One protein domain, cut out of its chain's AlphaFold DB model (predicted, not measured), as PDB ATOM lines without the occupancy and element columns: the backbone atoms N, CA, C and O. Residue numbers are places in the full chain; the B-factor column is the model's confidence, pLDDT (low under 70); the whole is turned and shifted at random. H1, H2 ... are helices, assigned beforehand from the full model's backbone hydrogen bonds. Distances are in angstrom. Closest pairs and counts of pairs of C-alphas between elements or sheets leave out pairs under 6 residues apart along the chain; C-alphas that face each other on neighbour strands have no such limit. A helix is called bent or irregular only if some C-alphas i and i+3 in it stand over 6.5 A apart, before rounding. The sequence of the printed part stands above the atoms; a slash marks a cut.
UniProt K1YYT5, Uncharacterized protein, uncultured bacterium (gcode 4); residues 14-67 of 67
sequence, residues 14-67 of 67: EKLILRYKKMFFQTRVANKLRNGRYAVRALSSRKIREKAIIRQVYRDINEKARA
ATOM      1  N   GLU A  14     -70.402 -34.447  45.455       91.75
ATOM      2  CA  GLU A  14     -68.952 -34.643  45.341       91.75
ATOM      3  C   GLU A  14     -68.372 -34.001  44.076       91.75
ATOM      4  O   GLU A  14     -67.333 -33.335  44.132       91.75
ATOM      5  N   LYS A  15     -69.063 -34.141  42.935       91.88
ATOM      6  CA  LYS A  15     -68.656 -33.503  41.674       91.88
ATOM      7  C   LYS A  15     -68.665 -31.979  41.796       91.88
ATOM      8  O   LYS A  15     -67.701 -31.340  41.367       91.88
ATOM      9  N   LEU A  16     -69.664 -31.418  42.483       93.00
ATOM     10  CA  LEU A  16     -69.746 -29.983  42.771       93.00
ATOM     11  C   LEU A  16     -68.505 -29.493  43.531       93.00
ATOM     12  O   LEU A  16     -67.852 -28.532  43.116       93.00
ATOM     13  N   ILE A  17     -68.158 -30.174  44.629       93.00
ATOM     14  CA  ILE A  17     -67.012 -29.818  45.476       93.00
ATOM     15  C   ILE A  17     -65.710 -29.902  44.676       93.00
ATOM     16  O   ILE A  17     -64.871 -29.002  44.755       93.00
ATOM     17  N   LEU A  18     -65.534 -30.948  43.865       93.38
ATOM     18  CA  LEU A  18     -64.356 -31.100  43.011       93.38
ATOM     19  C   LEU A  18     -64.262 -29.992  41.957       93.38
ATOM     20  O   LEU A  18     -63.169 -29.465  41.722       93.38
ATOM     21  N   ARG A  19     -65.387 -29.591  41.355       91.94
ATOM     22  CA  ARG A  19     -65.430 -28.474  40.402       91.94
ATOM     23  C   ARG A  19     -65.056 -27.160  41.075       91.94
ATOM     24  O   ARG A  19     -64.186 -26.453  40.564       91.94
ATOM     25  N   TYR A  20     -65.650 -26.868  42.231       93.12
ATOM     26  CA  TYR A  20     -65.301 -25.694  43.026       93.12
ATOM     27  C   TYR A  20     -63.807 -25.674  43.344       93.12
ATOM     28  O   TYR A  20     -63.117 -24.690  43.078       93.12
ATOM     29  N   LYS A  21     -63.281 -26.801  43.832       93.06
ATOM     30  CA  LYS A  21     -61.866 -26.970  44.159       93.06
ATOM     31  C   LYS A  21     -60.985 -26.679  42.941       93.06
ATOM     32  O   LYS A  21     -60.032 -25.908  43.048       93.06
ATOM     33  N   LYS A  22     -61.322 -27.228  41.769       92.62
ATOM     34  CA  LYS A  22     -60.601 -26.974  40.511       92.62
ATOM     35  C   LYS A  22     -60.609 -25.488  40.142       92.62
ATOM     36  O   LYS A  22     -59.538 -24.935  39.892       92.62
ATOM     37  N   MET A  23     -61.775 -24.840  40.153       91.88
ATOM     38  CA  MET A  23     -61.898 -23.408  39.849       91.88
ATOM     39  C   MET A  23     -61.111 -22.544  40.839       91.88
ATOM     40  O   MET A  23     -60.358 -21.660  40.434       91.88
ATOM     41  N   PHE A  24     -61.200 -22.840  42.137       92.69
ATOM     42  CA  PHE A  24     -60.444 -22.135  43.166       92.69
ATOM     43  C   PHE A  24     -58.931 -22.251  42.936       92.69
ATOM     44  O   PHE A  24     -58.227 -21.238  42.927       92.69
ATOM     45  N   PHE A  25     -58.408 -23.453  42.669       90.38
ATOM     46  CA  PHE A  25     -56.975 -23.638  42.420       90.38
ATOM     47  C   PHE A  25     -56.491 -23.001  41.111       90.38
ATOM     48  O   PHE A  25     -55.342 -22.552  41.052       90.38
ATOM     49  N   GLN A  26     -57.352 -22.874  40.096       90.00
ATOM     50  CA  GLN A  26     -57.033 -22.138  38.867       90.00
ATOM     51  C   GLN A  26     -56.757 -20.651  39.123       90.00
ATOM     52  O   GLN A  26     -55.872 -20.088  38.480       90.00
ATOM     53  N   THR A  27     -57.415 -20.026  40.107       91.81
ATOM     54  CA  THR A  27     -57.169 -18.608  40.452       91.81
ATOM     55  C   THR A  27     -55.787 -18.339  41.053       91.81
ATOM     56  O   THR A  27     -55.363 -17.189  41.153       91.81
ATOM     57  N   ARG A  28     -55.068 -19.385  41.490       89.94
ATOM     58  CA  ARG A  28     -53.752 -19.306  42.157       89.94
ATOM     59  C   ARG A  28     -53.726 -18.446  43.432       89.94
ATOM     60  O   ARG A  28     -52.637 -18.178  43.943       89.94
ATOM     61  N   VAL A  29     -54.879 -18.064  43.992       90.56
ATOM     62  CA  VAL A  29     -54.966 -17.219  45.198       90.56
ATOM     63  C   VAL A  29     -54.273 -17.878  46.390       90.56
ATOM     64  O   VAL A  29     -53.469 -17.229  47.054       90.56
ATOM     65  N   ALA A  30     -54.480 -19.180  46.604       89.25
ATOM     66  CA  ALA A  30     -53.804 -19.923  47.669       89.25
ATOM     67  C   ALA A  30     -52.269 -19.852  47.556       89.25
ATOM     68  O   ALA A  30     -51.575 -19.609  48.543       89.25
ATOM     69  N   ASN A  31     -51.728 -19.986  46.340       89.25
ATOM     70  CA  ASN A  31     -50.289 -19.861  46.101       89.25
ATOM     71  C   ASN A  31     -49.797 -18.433  46.350       89.25
ATOM     72  O   ASN A  31     -48.715 -18.253  46.906       89.25
ATOM     73  N   LYS A  32     -50.582 -17.422  45.956       89.31
ATOM     74  CA  LYS A  32     -50.265 -16.012  46.206       89.31
ATOM     75  C   LYS A  32     -50.192 -15.723  47.707       89.31
ATOM     76  O   LYS A  32     -49.190 -15.176  48.153       89.31
ATOM     77  N   LEU A  33     -51.196 -16.152  48.475       90.31
ATOM     78  CA  LEU A  33     -51.240 -15.984  49.932       90.31
ATOM     79  C   LEU A  33     -50.077 -16.704  50.618       90.31
ATOM     80  O   LEU A  33     -49.377 -16.108  51.429       90.31
ATOM     81  N   ARG A  34     -49.806 -17.959  50.238       90.50
ATOM     82  CA  ARG A  34     -48.688 -18.725  50.803       90.50
ATOM     83  C   ARG A  34     -47.339 -18.061  50.531       90.50
ATOM     84  O   ARG A  34     -46.503 -18.008  51.424       90.50
ATOM     85  N   ASN A  35     -47.126 -17.555  49.317       88.38
ATOM     86  CA  ASN A  35     -45.880 -16.875  48.956       88.38
ATOM     87  C   ASN A  35     -45.746 -15.501  49.630       88.38
ATOM     88  O   ASN A  35     -44.628 -15.059  49.854       88.38
ATOM     89  N   GLY A  36     -46.865 -14.842  49.945       88.75
ATOM     90  CA  GLY A  36     -46.898 -13.569  50.668       88.75
ATOM     91  C   GLY A  36     -46.859 -13.698  52.192       88.75
ATOM     92  O   GLY A  36     -46.861 -12.679  52.869       88.75
ATOM     93  N   ARG A  37     -46.832 -14.923  52.745       91.88
ATOM     94  CA  ARG A  37     -46.836 -15.165  54.200       91.88
ATOM     95  C   ARG A  37     -45.621 -14.570  54.913       91.88
ATOM     96  O   ARG A  37     -45.737 -14.158  56.060       91.88
ATOM     97  N   TYR A  38     -44.466 -14.567  54.254       93.06
ATOM     98  CA  TYR A  38     -43.220 -14.033  54.798       93.06
ATOM     99  C   TYR A  38     -42.747 -12.859  53.944       93.06
ATOM    100  O   TYR A  38     -42.979 -12.836  52.734       93.06
ATOM    101  N   ALA A  39     -42.055 -11.902  54.560       88.44
ATOM    102  CA  ALA A  39     -41.413 -10.821  53.829       88.44
ATOM    103  C   ALA A  39     -40.191 -11.374  53.079       88.44
ATOM    104  O   ALA A  39     -39.174 -11.710  53.680       88.44
ATOM    105  N   VAL A  40     -40.301 -11.493  51.755       87.75
ATOM    106  CA  VAL A  40     -39.227 -11.987  50.883       87.75
ATOM    107  C   VAL A  40     -38.946 -10.953  49.801       87.75
ATOM    108  O   VAL A  40     -39.870 -10.328  49.280       87.75
ATOM    109  N   ARG A  41     -37.671 -10.774  49.435       88.62
ATOM    110  CA  ARG A  41     -37.292  -9.886  48.324       88.62
ATOM    111  C   ARG A  41     -37.891 -10.380  47.007       88.62
ATOM    112  O   ARG A  41     -37.994 -11.586  46.769       88.62
ATOM    113  N   ALA A  42     -38.237  -9.437  46.133       88.56
ATOM    114  CA  ALA A  42     -38.668  -9.758  44.781       88.56
ATOM    115  C   ALA A  42     -37.561 -10.528  44.038       88.56
ATOM    116  O   ALA A  42     -36.382 -10.175  44.097       88.56
ATOM    117  N   LEU A  43     -37.946 -11.606  43.355       90.88
ATOM    118  CA  LEU A  43     -37.023 -12.408  42.555       90.88
ATOM    119  C   LEU A  43     -36.572 -11.624  41.321       90.88
ATOM    120  O   LEU A  43     -37.384 -10.984  40.655       90.88
ATOM    121  N   SER A  44     -35.294 -11.748  40.966       95.69
ATOM    122  CA  SER A  44     -34.784 -11.206  39.707       95.69
ATOM    123  C   SER A  44     -35.345 -11.965  38.501       95.69
ATOM    124  O   SER A  44     -35.632 -13.166  38.574       95.69
ATOM    125  N   SER A  45     -35.427 -11.296  37.350       95.75
ATOM    126  CA  SER A  45     -35.920 -11.890  36.098       95.75
ATOM    127  C   SER A  45     -35.150 -13.156  35.699       95.75
ATOM    128  O   SER A  45     -35.747 -14.124  35.226       95.75
ATOM    129  N   ARG A  46     -33.834 -13.200  35.966       96.19
ATOM    130  CA  ARG A  46     -32.992 -14.388  35.744       96.19
ATOM    131  C   ARG A  46     -33.460 -15.577  36.587       96.19
ATOM    132  O   ARG A  46     -33.617 -16.670  36.052       96.19
ATOM    133  N   LYS A  47     -33.732 -15.362  37.878       95.00
ATOM    134  CA  LYS A  47     -34.188 -16.422  38.790       95.00
ATOM    135  C   LYS A  47     -35.604 -16.899  38.475       95.00
ATOM    136  O   LYS A  47     -35.890 -18.087  38.606       95.00
ATOM    137  N   ILE A  48     -36.482 -16.007  38.011       94.81
ATOM    138  CA  ILE A  48     -37.819 -16.386  37.527       94.81
ATOM    139  C   ILE A  48     -37.700 -17.318  36.314       94.81
ATOM    140  O   ILE A  48     -38.374 -18.350  36.273       94.81
ATOM    141  N   ARG A  49     -36.812 -16.990  35.366       95.81
ATOM    142  CA  ARG A  49     -36.562 -17.802  34.169       95.81
ATOM    143  C   ARG A  49     -35.965 -19.165  34.509       95.81
ATOM    144  O   ARG A  49     -36.495 -20.174  34.066       95.81
ATOM    145  N   GLU A  50     -34.927 -19.201  35.340       96.94
ATOM    146  CA  GLU A  50     -34.296 -20.444  35.808       96.94
ATOM    147  C   GLU A  50     -35.332 -21.388  36.440       96.94
ATOM    148  O   GLU A  50     -35.449 -22.552  36.062       96.94
ATOM    149  N   LYS A  51     -36.190 -20.850  37.317       94.50
ATOM    150  CA  LYS A  51     -37.282 -21.608  37.937       94.50
ATOM    151  C   LYS A  51     -38.303 -22.128  36.921       94.50
ATOM    152  O   LYS A  51     -38.876 -23.195  37.133       94.50
ATOM    153  N   ALA A  52     -38.583 -21.372  35.859       95.06
ATOM    154  CA  ALA A  52     -39.494 -21.795  34.798       95.06
ATOM    155  C   ALA A  52     -38.897 -22.936  33.960       95.06
ATOM    156  O   ALA A  52     -39.591 -23.924  33.737       95.06
ATOM    157  N   ILE A  53     -37.616 -22.839  33.591       96.50
ATOM    158  CA  ILE A  53     -36.893 -23.873  32.835       96.50
ATOM    159  C   ILE A  53     -36.878 -25.184  33.619       96.50
ATOM    160  O   ILE A  53     -37.334 -26.202  33.110       96.50
ATOM    161  N   ILE A  54     -36.451 -25.152  34.885       95.75
ATOM    162  CA  ILE A  54     -36.381 -26.355  35.729       95.75
ATOM    163  C   ILE A  54     -37.760 -27.021  35.840       95.75
ATOM    164  O   ILE A  54     -37.883 -28.236  35.702       95.75
ATOM    165  N   ARG A  55     -38.826 -26.235  36.045       94.38
ATOM    166  CA  ARG A  55     -40.195 -26.773  36.081       94.38
ATOM    167  C   ARG A  55     -40.600 -27.440  34.771       94.38
ATOM    168  O   ARG A  55     -41.306 -28.440  34.837       94.38
ATOM    169  N   GLN A  56     -40.224 -26.872  33.627       95.12
ATOM    170  CA  GLN A  56     -40.555 -27.455  32.332       95.12
ATOM    171  C   GLN A  56     -39.814 -28.776  32.133       95.12
ATOM    172  O   GLN A  56     -40.459 -29.771  31.844       95.12
ATOM    173  N   VAL A  57     -38.519 -28.827  32.456       96.81
ATOM    174  CA  VAL A  57     -37.721 -30.062  32.394       96.81
ATOM    175  C   VAL A  57     -38.382 -31.202  33.175       96.81
ATOM    176  O   VAL A  57     -38.566 -32.290  32.640       96.81
ATOM    177  N   TYR A  58     -38.818 -30.957  34.414       95.31
ATOM    178  CA  TYR A  58     -39.512 -31.990  35.194       95.31
ATOM    179  C   TYR A  58     -40.884 -32.378  34.627       95.31
ATOM    180  O   TYR A  58     -41.297 -33.526  34.781       95.31
ATOM    181  N   ARG A  59     -41.604 -31.448  33.988       94.06
ATOM    182  CA  ARG A  59     -42.870 -31.767  33.310       94.06
ATOM    183  C   ARG A  59     -42.628 -32.663  32.108       94.06
ATOM    184  O   ARG A  59     -43.298 -33.680  32.010       94.06
ATOM    185  N   ASP A  60     -41.640 -32.326  31.288       95.38
ATOM    186  CA  ASP A  60     -41.283 -33.084  30.092       95.38
ATOM    187  C   ASP A  60     -40.810 -34.497  30.466       95.38
ATOM    188  O   ASP A  60     -41.198 -35.471  29.830       95.38
ATOM    189  N   ILE A  61     -40.019 -34.638  31.538       95.69
ATOM    190  CA  ILE A  61     -39.611 -35.949  32.073       95.69
ATOM    191  C   ILE A  61     -40.833 -36.773  32.492       95.69
ATOM    192  O   ILE A  61     -40.936 -37.949  32.155       95.69
ATOM    193  N   ASN A  62     -41.769 -36.165  33.222       93.56
ATOM    194  CA  ASN A  62     -42.968 -36.856  33.693       93.56
ATOM    195  C   ASN A  62     -43.937 -37.196  32.548       93.56
ATOM    196  O   ASN A  62     -44.654 -38.185  32.627       93.56
ATOM    197  N   GLU A  63     -43.975 -36.384  31.493       94.81
ATOM    198  CA  GLU A  63     -44.755 -36.652  30.284       94.81
ATOM    199  C   GLU A  63     -44.157 -37.816  29.488       94.81
ATOM    200  O   GLU A  63     -44.881 -38.744  29.145       94.81
ATOM    201  N   LYS A  64     -42.829 -37.847  29.321       90.94
ATOM    202  CA  LYS A  64     -42.109 -38.984  28.722       90.94
ATOM    203  C   LYS A  64     -42.289 -40.293  29.486       90.94
ATOM    204  O   LYS A  64     -42.279 -41.339  28.865       90.94
ATOM    205  N   ALA A  65     -42.433 -40.246  30.810       87.19
ATOM    206  CA  ALA A  65     -42.682 -41.437  31.624       87.19
ATOM    207  C   ALA A  65     -44.133 -41.955  31.537       87.19
ATOM    208  O   ALA A  65     -44.418 -43.050  32.014       87.19
ATOM    209  N   ARG A  66     -45.060 -41.147  31.008       79.31
ATOM    210  CA  ARG A  66     -46.472 -41.512  30.810       79.31
ATOM    211  C   ARG A  66     -46.778 -41.973  29.384       79.31
ATOM    212  O   ARG A  66     -47.821 -42.598  29.202       79.31
ATOM    213  N   ALA A  67     -45.944 -41.580  28.422       67.50
ATOM    214  CA  ALA A  67     -45.980 -42.025  27.032       67.50
ATOM    215  C   ALA A  67     -45.360 -43.421  26.903       67.50
ATOM    216  O   ALA A  67     -45.889 -44.200  26.085       67.50
TER     217      ALA A  67
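AT A GLANCE: This is residues 14 to 67 of the 67 residues of an uncharacterized protein of uncultured bacterium (gcode 4) (UniProt K1YYT5). The printed part is a wide open V with nothing packed in its mouth: H1 and the short H2 follow each other as one arm, broken by a step between them, the unnamed residues 36 to 44 go round the turn, and the long helix H3 heads back as the other arm. No helix touches another, and the two arms meet only by way of that turn. The printed part has 54 residues with three named helices, in the order H1, H2, H3, and no named strand; the class is all helix. The whole is extended, with a radius of gyration of the C-alphas of 15.7 A, and flat, spanning 42 by 38 by 13 A.

IN THESE COORDINATES: Start at C-alpha 14, printed at (-68.952, -34.643, 45.341); from there H1, residues 14 to 26, runs 18.4 A from first to last C-alpha, with x and y rising. Pass Thr 27 and Arg 28, and at C-alpha 29, at (-54.966, -17.219, 45.198), you find the beginning of H2, residues 29 to 35, which is 9.8 A long and runs mainly along rising x. Go on through residues 36 to 44 to Ser 45, where H3 begins; its 20 residues, 45 to 64, make it the longest helix, 28.8 A from first to last C-alpha. Along H3 watch y fall, until C-alpha 64 stands at (-42.109, -38.984, 28.722).

HOW THE PARTS SIT: Begin with H1 and look on to H2: these two meet only through their link, the two residues 27 and 28, which is tight. From H2 to H3 the link is short, with nine residues, and H2 and H3 are apart, with no C-alpha of the one within 8 A of the other. H1 and H3 are apart too, with no C-alpha of the one within 8 A of the other. Residues 14 to 67 stand free: take any C-alpha there, and no C-alpha 8 or more residues away along the chain comes within 10 A of it. On the backbone, look at each O and the N four residues on: in H1, H2 and H3 every such pair inside the helix is within hydrogen-bond range. No helix is bent or irregular.

THE WHOLE: Look from Glu 14 to Arg 46 for the two C-alphas farthest apart, at 42.4 A. From the first printed C-alpha, of Glu 14, to the last, of Ala 67, the distance is 30.3 A. The printed part has no cut, and it ends at residue 67, the chain's last residue. Neither link is long. In the B-factor column of this predicted model the mean pLDDT of the printed part is 91.8, and one residue, Ala 67, is under 70.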